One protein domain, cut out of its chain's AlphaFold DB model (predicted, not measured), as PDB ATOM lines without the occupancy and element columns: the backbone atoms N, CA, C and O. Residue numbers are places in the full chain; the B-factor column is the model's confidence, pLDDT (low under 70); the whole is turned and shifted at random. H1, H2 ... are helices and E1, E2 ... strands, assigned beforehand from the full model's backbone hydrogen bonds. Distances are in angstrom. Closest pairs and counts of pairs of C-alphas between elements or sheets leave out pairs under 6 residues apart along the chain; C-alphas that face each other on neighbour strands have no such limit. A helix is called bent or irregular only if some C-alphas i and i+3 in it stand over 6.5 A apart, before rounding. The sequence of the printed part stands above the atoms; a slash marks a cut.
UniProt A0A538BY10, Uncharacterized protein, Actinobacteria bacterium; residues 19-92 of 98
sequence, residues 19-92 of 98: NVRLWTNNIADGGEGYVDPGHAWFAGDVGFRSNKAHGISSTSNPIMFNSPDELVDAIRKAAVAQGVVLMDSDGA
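AT A GLANCE: This is residues 19 to 92 of the 98 residues of an uncharacterized protein of Actinobacteria bacterium (UniProt A0A538BY10). Little regular structure: a small three-stranded sheet has one helix over a face, and long loops, residues 23 to 43 and 49 to 62, reach out from its opposite ends; residues 87 to 92 stick out as a tail. The 74 printed residues, 26 in named elements, run E1, E2, E3, H1, mixed helices and strands. The antiparallel sheet, order E1, E2, E3, is a meander, each strand the neighbour of the one before. It is loose, radius of gyration of the C-alphas 15.4 A, spanning 50 by 27 by 18 A.

IN THESE COORDINATES: E1, residues 19 to 22, begins at C-alpha (-28.343, -9.875, 45.968). E2 is residues 44 to 48, 14.0 A; E3 is 63 to 65. H1, residues 68 to 81, 20.5 A, ends at C-alpha (-24.710, -4.228, 33.383); it is only just irregular, with C-alphas 69 and 72 6.8 A apart.

HOW THE PARTS SIT: E1 and E2 form a hairpin, N 19 to O 47 2.7 A. E2 and E3 form another, N 46 to O 63 2.8 A. H1 is on the sheet, height 6.9 A, over E2 and E3; its closest C-alphas to E3 are Ala 74 and Ile 63, 5.8 A. In H1, 8 of 10 O i to N i+4 pairs are within hydrogen-bond range.

THE WHOLE: The printed part has no cut. Links E1 to E2 and E2 to E3 are long. Residues 89 to 92 have pLDDT under 70.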
ATOM      1  N   ASN A  19     -27.071  -9.593  45.323       94.81
ATOM      2  CA  ASN A  19     -28.343  -9.875  45.968       94.81
ATOM      3  C   ASN A  19     -29.149 -10.799  45.054       94.81
ATOM      4  O   ASN A  19     -29.347 -10.457  43.890       94.81
ATOM      5  N   VAL A  20     -29.603 -11.930  45.587       96.50
ATOM      6  CA  VAL A  20     -30.528 -12.845  44.914       96.50
ATOM      7  C   VAL A  20     -31.834 -12.801  45.691       96.50
ATOM      8  O   VAL A  20     -31.841 -13.046  46.899       96.50
ATOM      9  N   ARG A  21     -32.929 -12.458  45.015       96.12
ATOM     10  CA  ARG A  21     -34.278 -12.471  45.587       96.12
ATOM     11  C   ARG A  21     -35.067 -13.581  44.926       96.12
ATOM     12  O   ARG A  21     -35.073 -13.651  43.705       96.12
ATOM     13  N   LEU A  22     -35.716 -14.416  45.729       96.31
ATOM     14  CA  LEU A  22     -36.603 -15.469  45.246       96.31
ATOM     15  C   LEU A  22     -38.053 -15.013  45.348       96.31
ATOM     16  O   LEU A  22     -38.421 -14.293  46.280       96.31
ATOM     17  N   TRP A  23     -38.864 -15.424  44.385       93.62
ATOM     18  CA  TRP A  23     -40.283 -15.094  44.370       93.62
ATOM     19  C   TRP A  23     -41.103 -16.057  45.221       93.62
ATOM     20  O   TRP A  23     -40.761 -17.227  45.362       93.62
ATOM     21  N   THR A  24     -42.214 -15.565  45.760       91.69
ATOM     22  CA  THR A  24     -43.099 -16.336  46.649       91.69
ATOM     23  C   THR A  24     -44.549 -16.396  46.162       91.69
ATOM     24  O   THR A  24     -45.392 -17.005  46.814       91.69
ATOM     25  N   ASN A  25     -44.881 -15.741  45.046       87.06
ATOM     26  CA  ASN A  25     -46.252 -15.666  44.542       87.06
ATOM     27  C   ASN A  25     -46.754 -17.036  44.067       87.06
ATOM     28  O   ASN A  25     -46.000 -17.781  43.457       87.06
ATOM     29  N   ASN A  26     -48.041 -17.335  44.260       83.88
ATOM     30  CA  ASN A  26     -48.705 -18.539  43.731       83.88
ATOM     31  C   ASN A  26     -48.108 -19.885  44.197       83.88
ATOM     32  O   ASN A  26     -48.247 -20.880  43.493       83.88
ATOM     33  N   ILE A  27     -47.427 -19.918  45.347       87.44
ATOM     34  CA  ILE A  27     -46.929 -21.166  45.959       87.44
ATOM     35  C   ILE A  27     -47.974 -21.771  46.900       87.44
ATOM     36  O   ILE A  27     -48.091 -22.986  46.994       87.44
ATOM     37  N   ALA A  28     -48.729 -20.920  47.596       87.12
ATOM     38  CA  ALA A  28     -49.723 -21.345  48.568       87.12
ATOM     39  C   ALA A  28     -51.083 -21.630  47.912       87.12
ATOM     40  O   ALA A  28     -51.551 -20.863  47.066       87.12
ATOM     41  N   ASP A  29     -51.764 -22.669  48.395       81.06
ATOM     42  CA  ASP A  29     -53.054 -23.139  47.861       81.06
ATOM     43  C   ASP A  29     -54.206 -22.125  47.992       81.06
ATOM     44  O   ASP A  29     -55.229 -22.246  47.322       81.06
ATOM     45  N   GLY A  30     -54.063 -21.106  48.847       81.62
ATOM     46  CA  GLY A  30     -55.097 -20.088  49.065       81.62
ATOM     47  C   GLY A  30     -55.224 -19.042  47.948       81.62
ATOM     48  O   GLY A  30     -56.160 -18.243  47.972       81.62
ATOM     49  N   GLY A  31     -54.324 -19.046  46.960       76.75
ATOM     50  CA  GLY A  31     -54.337 -18.096  45.847       76.75
ATOM     51  C   GLY A  31     -53.620 -16.777  46.155       76.75
ATOM     52  O   GLY A  31     -52.677 -16.725  46.945       76.75
ATOM     53  N   GLU A  32     -54.027 -15.698  45.482       76.81
ATOM     54  CA  GLU A  32     -53.346 -14.400  45.565       76.81
ATOM     55  C   GLU A  32     -53.318 -13.855  47.005       76.81
ATOM     56  O   GLU A  32     -54.328 -13.835  47.707       76.81
ATOM     57  N   GLY A  33     -52.140 -13.418  47.458       78.06
ATOM     58  CA  GLY A  33     -51.929 -12.887  48.809       78.06
ATOM     59  C   GLY A  33     -51.645 -13.937  49.889       78.06
ATOM     60  O   GLY A  33     -51.230 -13.560  50.985       78.06
ATOM     61  N   TYR A  34     -51.792 -15.234  49.595       83.44
ATOM     62  CA  TYR A  34     -51.389 -16.296  50.515       83.44
ATOM     63  C   TYR A  34     -49.887 -16.567  50.410       83.44
ATOM     64  O   TYR A  34     -49.318 -16.655  49.321       83.44
ATOM     65  N   VAL A  35     -49.246 -16.706  51.568       85.75
ATOM     66  CA  VAL A  35     -47.812 -16.970  51.701       85.75
ATOM     67  C   VAL A  35     -47.636 -18.283  52.442       85.75
ATOM     68  O   VAL A  35     -48.200 -18.450  53.522       85.75
ATOM     69  N   ASP A  36     -46.832 -19.184  51.883       89.44
ATOM     70  CA  ASP A  36     -46.371 -20.387  52.569       89.44
ATOM     71  C   ASP A  36     -45.007 -20.096  53.235       89.44
ATOM     72  O   ASP A  36     -44.008 -19.875  52.536       89.44
ATOM     73  N   PRO A  37     -44.934 -19.997  54.578       90.62
ATOM     74  CA  PRO A  37     -43.712 -19.611  55.272       90.62
ATOM     75  C   PRO A  37     -42.546 -20.555  54.979       90.62
ATOM     76  O   PRO A  37     -42.647 -21.767  55.129       90.62
ATOM     77  N   GLY A  38     -41.397 -19.983  54.621       92.94
ATOM     78  CA  GLY A  38     -40.194 -20.760  54.312       92.94
ATOM     79  C   GLY A  38     -40.155 -21.337  52.895       92.94
ATOM     80  O   GLY A  38     -39.173 -21.995  52.558       92.94
ATOM     81  N   HIS A  39     -41.155 -21.046  52.057       93.75
ATOM     82  CA  HIS A  39     -41.215 -21.508  50.675       93.75
ATOM     83  C   HIS A  39     -41.027 -20.359  49.680       93.75
ATOM     84  O   HIS A  39     -41.504 -19.239  49.870       93.75
ATOM     85  N   ALA A  40     -40.298 -20.648  48.605       95.31
ATOM     86  CA  ALA A  40     -40.044 -19.738  47.500       95.31
ATOM     87  C   ALA A  40     -39.812 -20.545  46.216       95.31
ATOM     88  O   ALA A  40     -39.370 -21.696  46.267       95.31
ATOM     89  N   TRP A  41     -40.067 -19.937  45.062       94.56
ATOM     90  CA  TRP A  41     -39.664 -20.498  43.783       94.56
ATOM     91  C   TRP A  41     -38.151 -20.456  43.661       94.56
ATOM     92  O   TRP A  41     -37.509 -19.491  44.080       94.56
ATOM     93  N   PHE A  42     -37.575 -21.440  42.977       95.12
ATOM     94  CA  PHE A  42     -36.192 -21.332  42.517       95.12
ATOM     95  C   PHE A  42     -36.105 -20.487  41.230       95.12
ATOM     96  O   PHE A  42     -35.519 -20.878  40.224       95.12
ATOM     97  N   ALA A  43     -36.728 -19.314  41.300       96.50
ATOM     98  CA  ALA A  43     -36.845 -18.287  40.284       96.50
ATOM     99  C   ALA A  43     -36.914 -16.934  40.998       96.50
ATOM    100  O   ALA A  43     -37.344 -16.843  42.156       96.50
ATOM    101  N   GLY A  44     -36.490 -15.878  40.322       96.94
ATOM    102  CA  GLY A  44     -36.425 -14.576  40.944       96.94
ATOM    103  C   GLY A  44     -35.572 -13.585  40.184       96.94
ATOM    104  O   GLY A  44     -35.565 -13.548  38.955       96.94
ATOM    105  N   ASP A  45     -34.837 -12.769  40.934       97.69
ATOM    106  CA  ASP A  45     -33.993 -11.738  40.359       97.69
ATOM    107  C   ASP A  45     -32.630 -11.596  41.042       97.69
ATOM    108  O   ASP A  45     -32.422 -11.987  42.195       97.69
ATOM    109  N   VAL A  46     -31.689 -11.041  40.283       97.81
ATOM    110  CA  VAL A  46     -30.301 -10.817  40.670       97.81
ATOM    111  C   VAL A  46     -29.943  -9.347  40.489       97.81
ATOM    112  O   VAL A  46     -30.182  -8.745  39.441       97.81
ATOM    113  N   GLY A  47     -29.294  -8.766  41.494       96.38
ATOM    114  CA  GLY A  47     -28.731  -7.421  41.422       96.38
ATOM    115  C   GLY A  47     -27.464  -7.278  42.255       96.38
ATOM    116  O   GLY A  47     -27.050  -8.197  42.954       96.38
ATOM    117  N   PHE A  48     -26.848  -6.103  42.212       93.88
ATOM    118  CA  PHE A  48     -25.697  -5.749  43.036       93.88
ATOM    119  C   PHE A  48     -26.087  -4.730  44.100       93.88
ATOM    120  O   PHE A  48     -26.871  -3.804  43.863       93.88
ATOM    121  N   ARG A  49     -25.499  -4.886  45.288       92.44
ATOM    122  CA  ARG A  49     -25.521  -3.833  46.306       92.44
ATOM    123  C   ARG A  49     -24.526  -2.744  45.929       92.44
ATOM    124  O   ARG A  49     -23.481  -3.024  45.342       92.44
ATOM    125  N   SER A  50     -24.833  -1.512  46.327       91.06
ATOM    126  CA  SER A  50     -23.918  -0.397  46.118       91.06
ATOM    127  C   SER A  50     -22.575  -0.656  46.805       91.06
ATOM    128  O   SER A  50     -22.501  -1.103  47.952       91.06
ATOM    129  N   ASN A  51     -21.496  -0.364  46.089       91.19
ATOM    130  CA  ASN A  51     -20.143  -0.427  46.613       91.19
ATOM    131  C   ASN A  51     -19.323   0.725  46.026       91.19
ATOM    132  O   ASN A  51     -18.874   0.676  44.881       91.19
ATOM    133  N   LYS A  52     -19.093   1.753  46.849       87.56
ATOM    134  CA  LYS A  52     -18.358   2.962  46.455       87.56
ATOM    135  C   LYS A  52     -16.911   2.677  46.044       87.56
ATOM    136  O   LYS A  52     -16.424   3.323  45.126       87.56
ATOM    137  N   ALA A  53     -16.243   1.711  46.679       87.44
ATOM    138  CA  ALA A  53     -14.844   1.387  46.386       87.44
ATOM    139  C   ALA A  53     -14.660   0.791  44.981       87.44
ATOM    140  O   ALA A  53     -13.604   0.950  44.379       87.44
ATOM    141  N   HIS A  54     -15.701   0.148  44.449       85.94
ATOM    142  CA  HIS A  54     -15.715  -0.417  43.100       85.94
ATOM    143  C   HIS A  54     -16.534   0.413  42.099       85.94
ATOM    144  O   HIS A  54     -16.741  -0.033  40.976       85.94
ATOM    145  N   GLY A  55     -17.031   1.593  42.491       88.88
ATOM    146  CA  GLY A  55     -17.882   2.418  41.627       88.88
ATOM    147  C   GLY A  55     -19.240   1.790  41.288       88.88
ATOM    148  O   GLY A  55     -19.870   2.192  40.316       88.88
ATOM    149  N   ILE A  56     -19.703   0.816  42.079       90.62
ATOM    150  CA  ILE A  56     -20.953   0.094  41.830       90.62
ATOM    151  C   ILE A  56     -22.118   0.831  42.473       90.62
ATOM    152  O   ILE A  56     -22.125   1.092  43.683       90.62
ATOM    153  N   SER A  57     -23.123   1.132  41.659       89.81
ATOM    154  CA  SER A  57     -24.403   1.659  42.123       89.81
ATOM    155  C   SER A  57     -25.339   0.516  42.502       89.81
ATOM    156  O   SER A  57     -25.162  -0.622  42.073       89.81
ATOM    157  N   SER A  58     -26.345   0.798  43.331       88.06
ATOM    158  CA  SER A  58     -27.397  -0.195  43.561       88.06
ATOM    159  C   SER A  58     -28.101  -0.484  42.239       88.06
ATOM    160  O   SER A  58     -28.433   0.447  41.504       88.06
ATOM    161  N   THR A  59     -28.341  -1.757  41.940       87.44
ATOM    162  CA  THR A  59     -29.053  -2.135  40.719       87.44
ATOM    163  C   THR A  59     -30.496  -1.632  40.764       87.44
ATOM    164  O   THR A  59     -31.249  -2.000  41.661       87.44
ATOM    165  N   SER A  60     -30.869  -0.786  39.799       86.62
ATOM    166  CA  SER A  60     -32.242  -0.303  39.604       86.62
ATOM    167  C   SER A  60     -33.096  -1.299  38.818       86.62
ATOM    168  O   SER A  60     -34.255  -1.506  39.157       86.62
ATOM    169  N   ASN A  61     -32.496  -1.951  37.816       91.19
ATOM    170  CA  ASN A  61     -33.131  -2.948  36.956       91.19
ATOM    171  C   ASN A  61     -32.453  -4.311  37.173       91.19
ATOM    172  O   ASN A  61     -31.416  -4.576  36.560       91.19
ATOM    173  N   PRO A  62     -32.960  -5.139  38.099       94.69
ATOM    174  CA  PRO A  62     -32.392  -6.452  38.384       94.69
ATOM    175  C   PRO A  62     -32.610  -7.416  37.208       94.69
ATOM    176  O   PRO A  62     -33.547  -7.263  36.426       94.69
ATOM    177  N   ILE A  63     -31.731  -8.408  37.079       97.81
ATOM    178  CA  ILE A  63     -31.793  -9.428  36.027       97.81
ATOM    179  C   ILE A  63     -32.617 -10.611  36.523       97.81
ATOM    180  O   ILE A  63     -32.310 -11.174  37.569       97.81
ATOM    181  N   MET A  64     -33.647 -10.982  35.769       97.94
ATOM    182  CA  MET A  64     -34.540 -12.092  36.108       97.94
ATOM    183  C   MET A  64     -33.908 -13.450  35.787       97.94
ATOM    184  O   MET A  64     -33.120 -13.559  34.846       97.94
ATOM    185  N   PHE A  65     -34.304 -14.478  36.533       98.06
ATOM    186  CA  PHE A  65     -34.035 -15.884  36.233       98.06
ATOM    187  C   PHE A  65     -35.259 -16.734  36.590       98.06
ATOM    188  O   PHE A  65     -35.930 -16.474  37.588       98.06
ATOM    189  N   ASN A  66     -35.548 -17.754  35.785       96.62
ATOM    190  CA  ASN A  66     -36.730 -18.608  35.949       96.62
ATOM    191  C   ASN A  66     -36.393 -20.029  36.410       96.62
ATOM    192  O   ASN A  66     -37.296 -20.825  36.662       96.62
ATOM    193  N   SER A  67     -35.107 -20.365  36.496       95.75
ATOM    194  CA  SER A  67     -34.645 -21.687  36.905       95.75
ATOM    195  C   SER A  67     -33.253 -21.628  37.554       95.75
ATOM    196  O   SER A  67     -32.528 -20.643  37.374       95.75
ATOM    197  N   PRO A  68     -32.839 -22.681  38.281       94.81
ATOM    198  CA  PRO A  68     -31.519 -22.746  38.913       94.81
ATOM    199  C   PRO A  68     -30.367 -22.592  37.916       94.81
ATOM    200  O   PRO A  68     -29.376 -21.920  38.205       94.81
ATOM    201  N   ASP A  69     -30.513 -23.189  36.732       96.00
ATOM    202  CA  ASP A  69     -29.473 -23.226  35.700       96.00
ATOM    203  C   ASP A  69     -29.223 -21.840  35.082       96.00
ATOM    204  O   ASP A  69     -28.111 -21.525  34.655       96.00
ATOM    205  N   GLU A  70     -30.233 -20.965  35.097       97.56
ATOM    206  CA  GLU A  70     -30.129 -19.586  34.612       97.56
ATOM    207  C   GLU A  70     -29.414 -18.651  35.600       97.56
ATOM    208  O   GLU A  70     -28.957 -17.575  35.206       97.56
ATOM    209  N   LEU A  71     -29.280 -19.035  36.875       96.50
ATOM    210  CA  LEU A  71     -28.781 -18.143  37.926       96.50
ATOM    211  C   LEU A  71     -27.352 -17.654  37.656       96.50
ATOM    212  O   LEU A  71     -27.044 -16.474  37.843       96.50
ATOM    213  N   VAL A  72     -26.466 -18.543  37.202       94.88
ATOM    214  CA  VAL A  72     -25.066 -18.187  36.915       94.88
ATOM    215  C   VAL A  72     -24.989 -17.165  35.780       94.88
ATOM    216  O   VAL A  72     -24.239 -16.192  35.871       94.88
ATOM    217  N   ASP A  73     -25.781 -17.357  34.727       96.19
ATOM    218  CA  ASP A  73     -25.845 -16.430  33.599       96.19
ATOM    219  C   ASP A  73     -26.475 -15.086  34.007       96.19
ATOM    220  O   ASP A  73     -25.963 -14.022  33.649       96.19
ATOM    221  N   ALA A  74     -27.509 -15.104  34.854       97.44
ATOM    222  CA  ALA A  74     -28.113 -13.899  35.416       97.44
ATOM    223  C   ALA A  74     -27.110 -13.072  36.241       97.44
ATOM    224  O   ALA A  74     -27.050 -11.849  36.093       97.44
ATOM    225  N   ILE A  75     -26.258 -13.722  37.045       96.00
ATOM    226  CA  ILE A  75     -25.167 -13.055  37.777       96.00
ATOM    227  C   ILE A  75     -24.177 -12.402  36.807       96.00
ATOM    228  O   ILE A  75     -23.798 -11.244  37.011       96.00
ATOM    229  N   ARG A  76     -23.773 -13.100  35.736       95.50
ATOM    230  CA  ARG A  76     -22.859 -12.543  34.721       95.50
ATOM    231  C   ARG A  76     -23.472 -11.327  34.030       95.50
ATOM    232  O   ARG A  76     -22.824 -10.284  33.956       95.50
ATOM    233  N   LYS A  77     -24.727 -11.425  33.592       95.75
ATOM    234  CA  LYS A  77     -25.478 -10.316  32.982       95.75
ATOM    235  C   LYS A  77     -25.587  -9.118  33.925       95.75
ATOM    236  O   LYS A  77     -25.315  -7.992  33.510       95.75
ATOM    237  N   ALA A  78     -25.908  -9.352  35.198       95.38
ATOM    238  CA  ALA A  78     -26.000  -8.297  36.205       95.38
ATOM    239  C   ALA A  78     -24.644  -7.612  36.446       95.38
ATOM    240  O   ALA A  78     -24.587  -6.392  36.589       95.38
ATOM    241  N   ALA A  79     -23.548  -8.377  36.446       93.94
ATOM    242  CA  ALA A  79     -22.197  -7.844  36.595       93.94
ATOM    243  C   ALA A  79     -21.818  -6.947  35.404       93.94
ATOM    244  O   ALA A  79     -21.408  -5.800  35.597       93.94
ATOM    245  N   VAL A  80     -22.037  -7.427  34.176       93.38
ATOM    246  CA  VAL A  80     -21.766  -6.667  32.945       93.38
ATOM    247  C   VAL A  80     -22.586  -5.377  32.896       93.38
ATOM    248  O   VAL A  80     -22.044  -4.325  32.559       93.38
ATOM    249  N   ALA A  81     -23.855  -5.415  33.312       92.75
ATOM    250  CA  ALA A  81     -24.710  -4.228  33.383       92.75
ATOM    251  C   ALA A  81     -24.191  -3.150  34.356       92.75
ATOM    252  O   ALA A  81     -24.520  -1.976  34.204       92.75
ATOM    253  N   GLN A  82     -23.368  -3.526  35.341       91.31
ATOM    254  CA  GLN A  82     -22.699  -2.606  36.270       91.31
ATOM    255  C   GLN A  82     -21.272  -2.229  35.828       91.31
ATOM    256  O   GLN A  82     -20.551  -1.574  36.577       91.31
ATOM    257  N   GLY A  83     -20.832  -2.656  34.639       91.38
ATOM    258  CA  GLY A  83     -19.463  -2.445  34.161       91.38
ATOM    259  C   GLY A  83     -18.414  -3.310  34.871       91.38
ATOM    260  O   GLY A  83     -17.222  -3.015  34.797       91.38
ATOM    261  N   VAL A  84     -18.833  -4.373  35.567       91.62
ATOM    262  CA  VAL A  84     -17.923  -5.315  36.227       91.62
ATOM    263  C   VAL A  84     -17.385  -6.304  35.202       91.62
ATOM    264  O   VAL A  84     -18.141  -6.997  34.523       91.62
ATOM    265  N   VAL A  85     -16.061  -6.425  35.147       91.06
ATOM    266  CA  VAL A  85     -15.377  -7.469  34.380       91.06
ATOM    267  C   VAL A  85     -15.134  -8.664  35.297       91.06
ATOM    268  O   VAL A  85     -14.371  -8.569  36.259       91.06
ATOM    269  N   LEU A  86     -15.791  -9.787  35.010       88.44
ATOM    270  CA  LEU A  86     -15.546 -11.053  35.697       88.44
ATOM    271  C   LEU A  86     -14.366 -11.759  35.024       88.44
ATOM    272  O   LEU A  86     -14.424 -12.060  33.836       88.44
ATOM    273  N   MET A  87     -13.296 -11.992  35.782       85.94
ATOM    274  CA  MET A  87     -12.130 -12.739  35.315       85.94
ATOM    275  C   MET A  87     -12.327 -14.224  35.601       85.94
ATOM    276  O   MET A  87     -12.666 -14.588  36.730       85.94
ATOM    277  N   ASP A  88     -12.062 -15.075  34.617       78.94
ATOM    278  CA  ASP A  88     -11.978 -16.512  34.856       78.94
ATOM    279  C   ASP A  88     -10.732 -16.834  35.697       78.94
ATOM    280  O   ASP A  88      -9.697 -16.160  35.614       78.94
ATOM    281  N   SER A  89     -10.823 -17.881  36.518       67.38
ATOM    282  CA  SER A  89      -9.767 -18.287  37.454       67.38
ATOM    283  C   SER A  89      -8.424 -18.588  36.776       67.38
ATOM    284  O   SER A  89      -7.374 -18.394  37.389       67.38
ATOM    285  N   ASP A  90      -8.429 -18.958  35.494       58.00
ATOM    286  CA  ASP A  90      -7.217 -19.245  34.713       58.00
ATOM    287  C   ASP A  90      -6.404 -17.984  34.360       58.00
ATOM    288  O   ASP A  90      -5.204 -18.060  34.075       58.00
ATOM    289  N   GLY A  91      -7.022 -16.798  34.421       48.69
ATOM    290  CA  GLY A  91      -6.358 -15.514  34.184       48.69
ATOM    291  C   GLY A  91      -5.589 -14.973  35.392       48.69
ATOM    292  O   GLY A  91      -4.700 -14.138  35.226       48.69
ATOM    293  N   ALA A  92      -5.869 -15.462  36.606       50.91
ATOM    294  CA  ALA A  92      -5.236 -14.965  37.831       50.91
ATOM    295  C   ALA A  92      -3.754 -15.379  37.967       50.91
ATOM    296  O   ALA A  92      -3.000 -14.734  38.698       50.91
TER     297      ALA A  92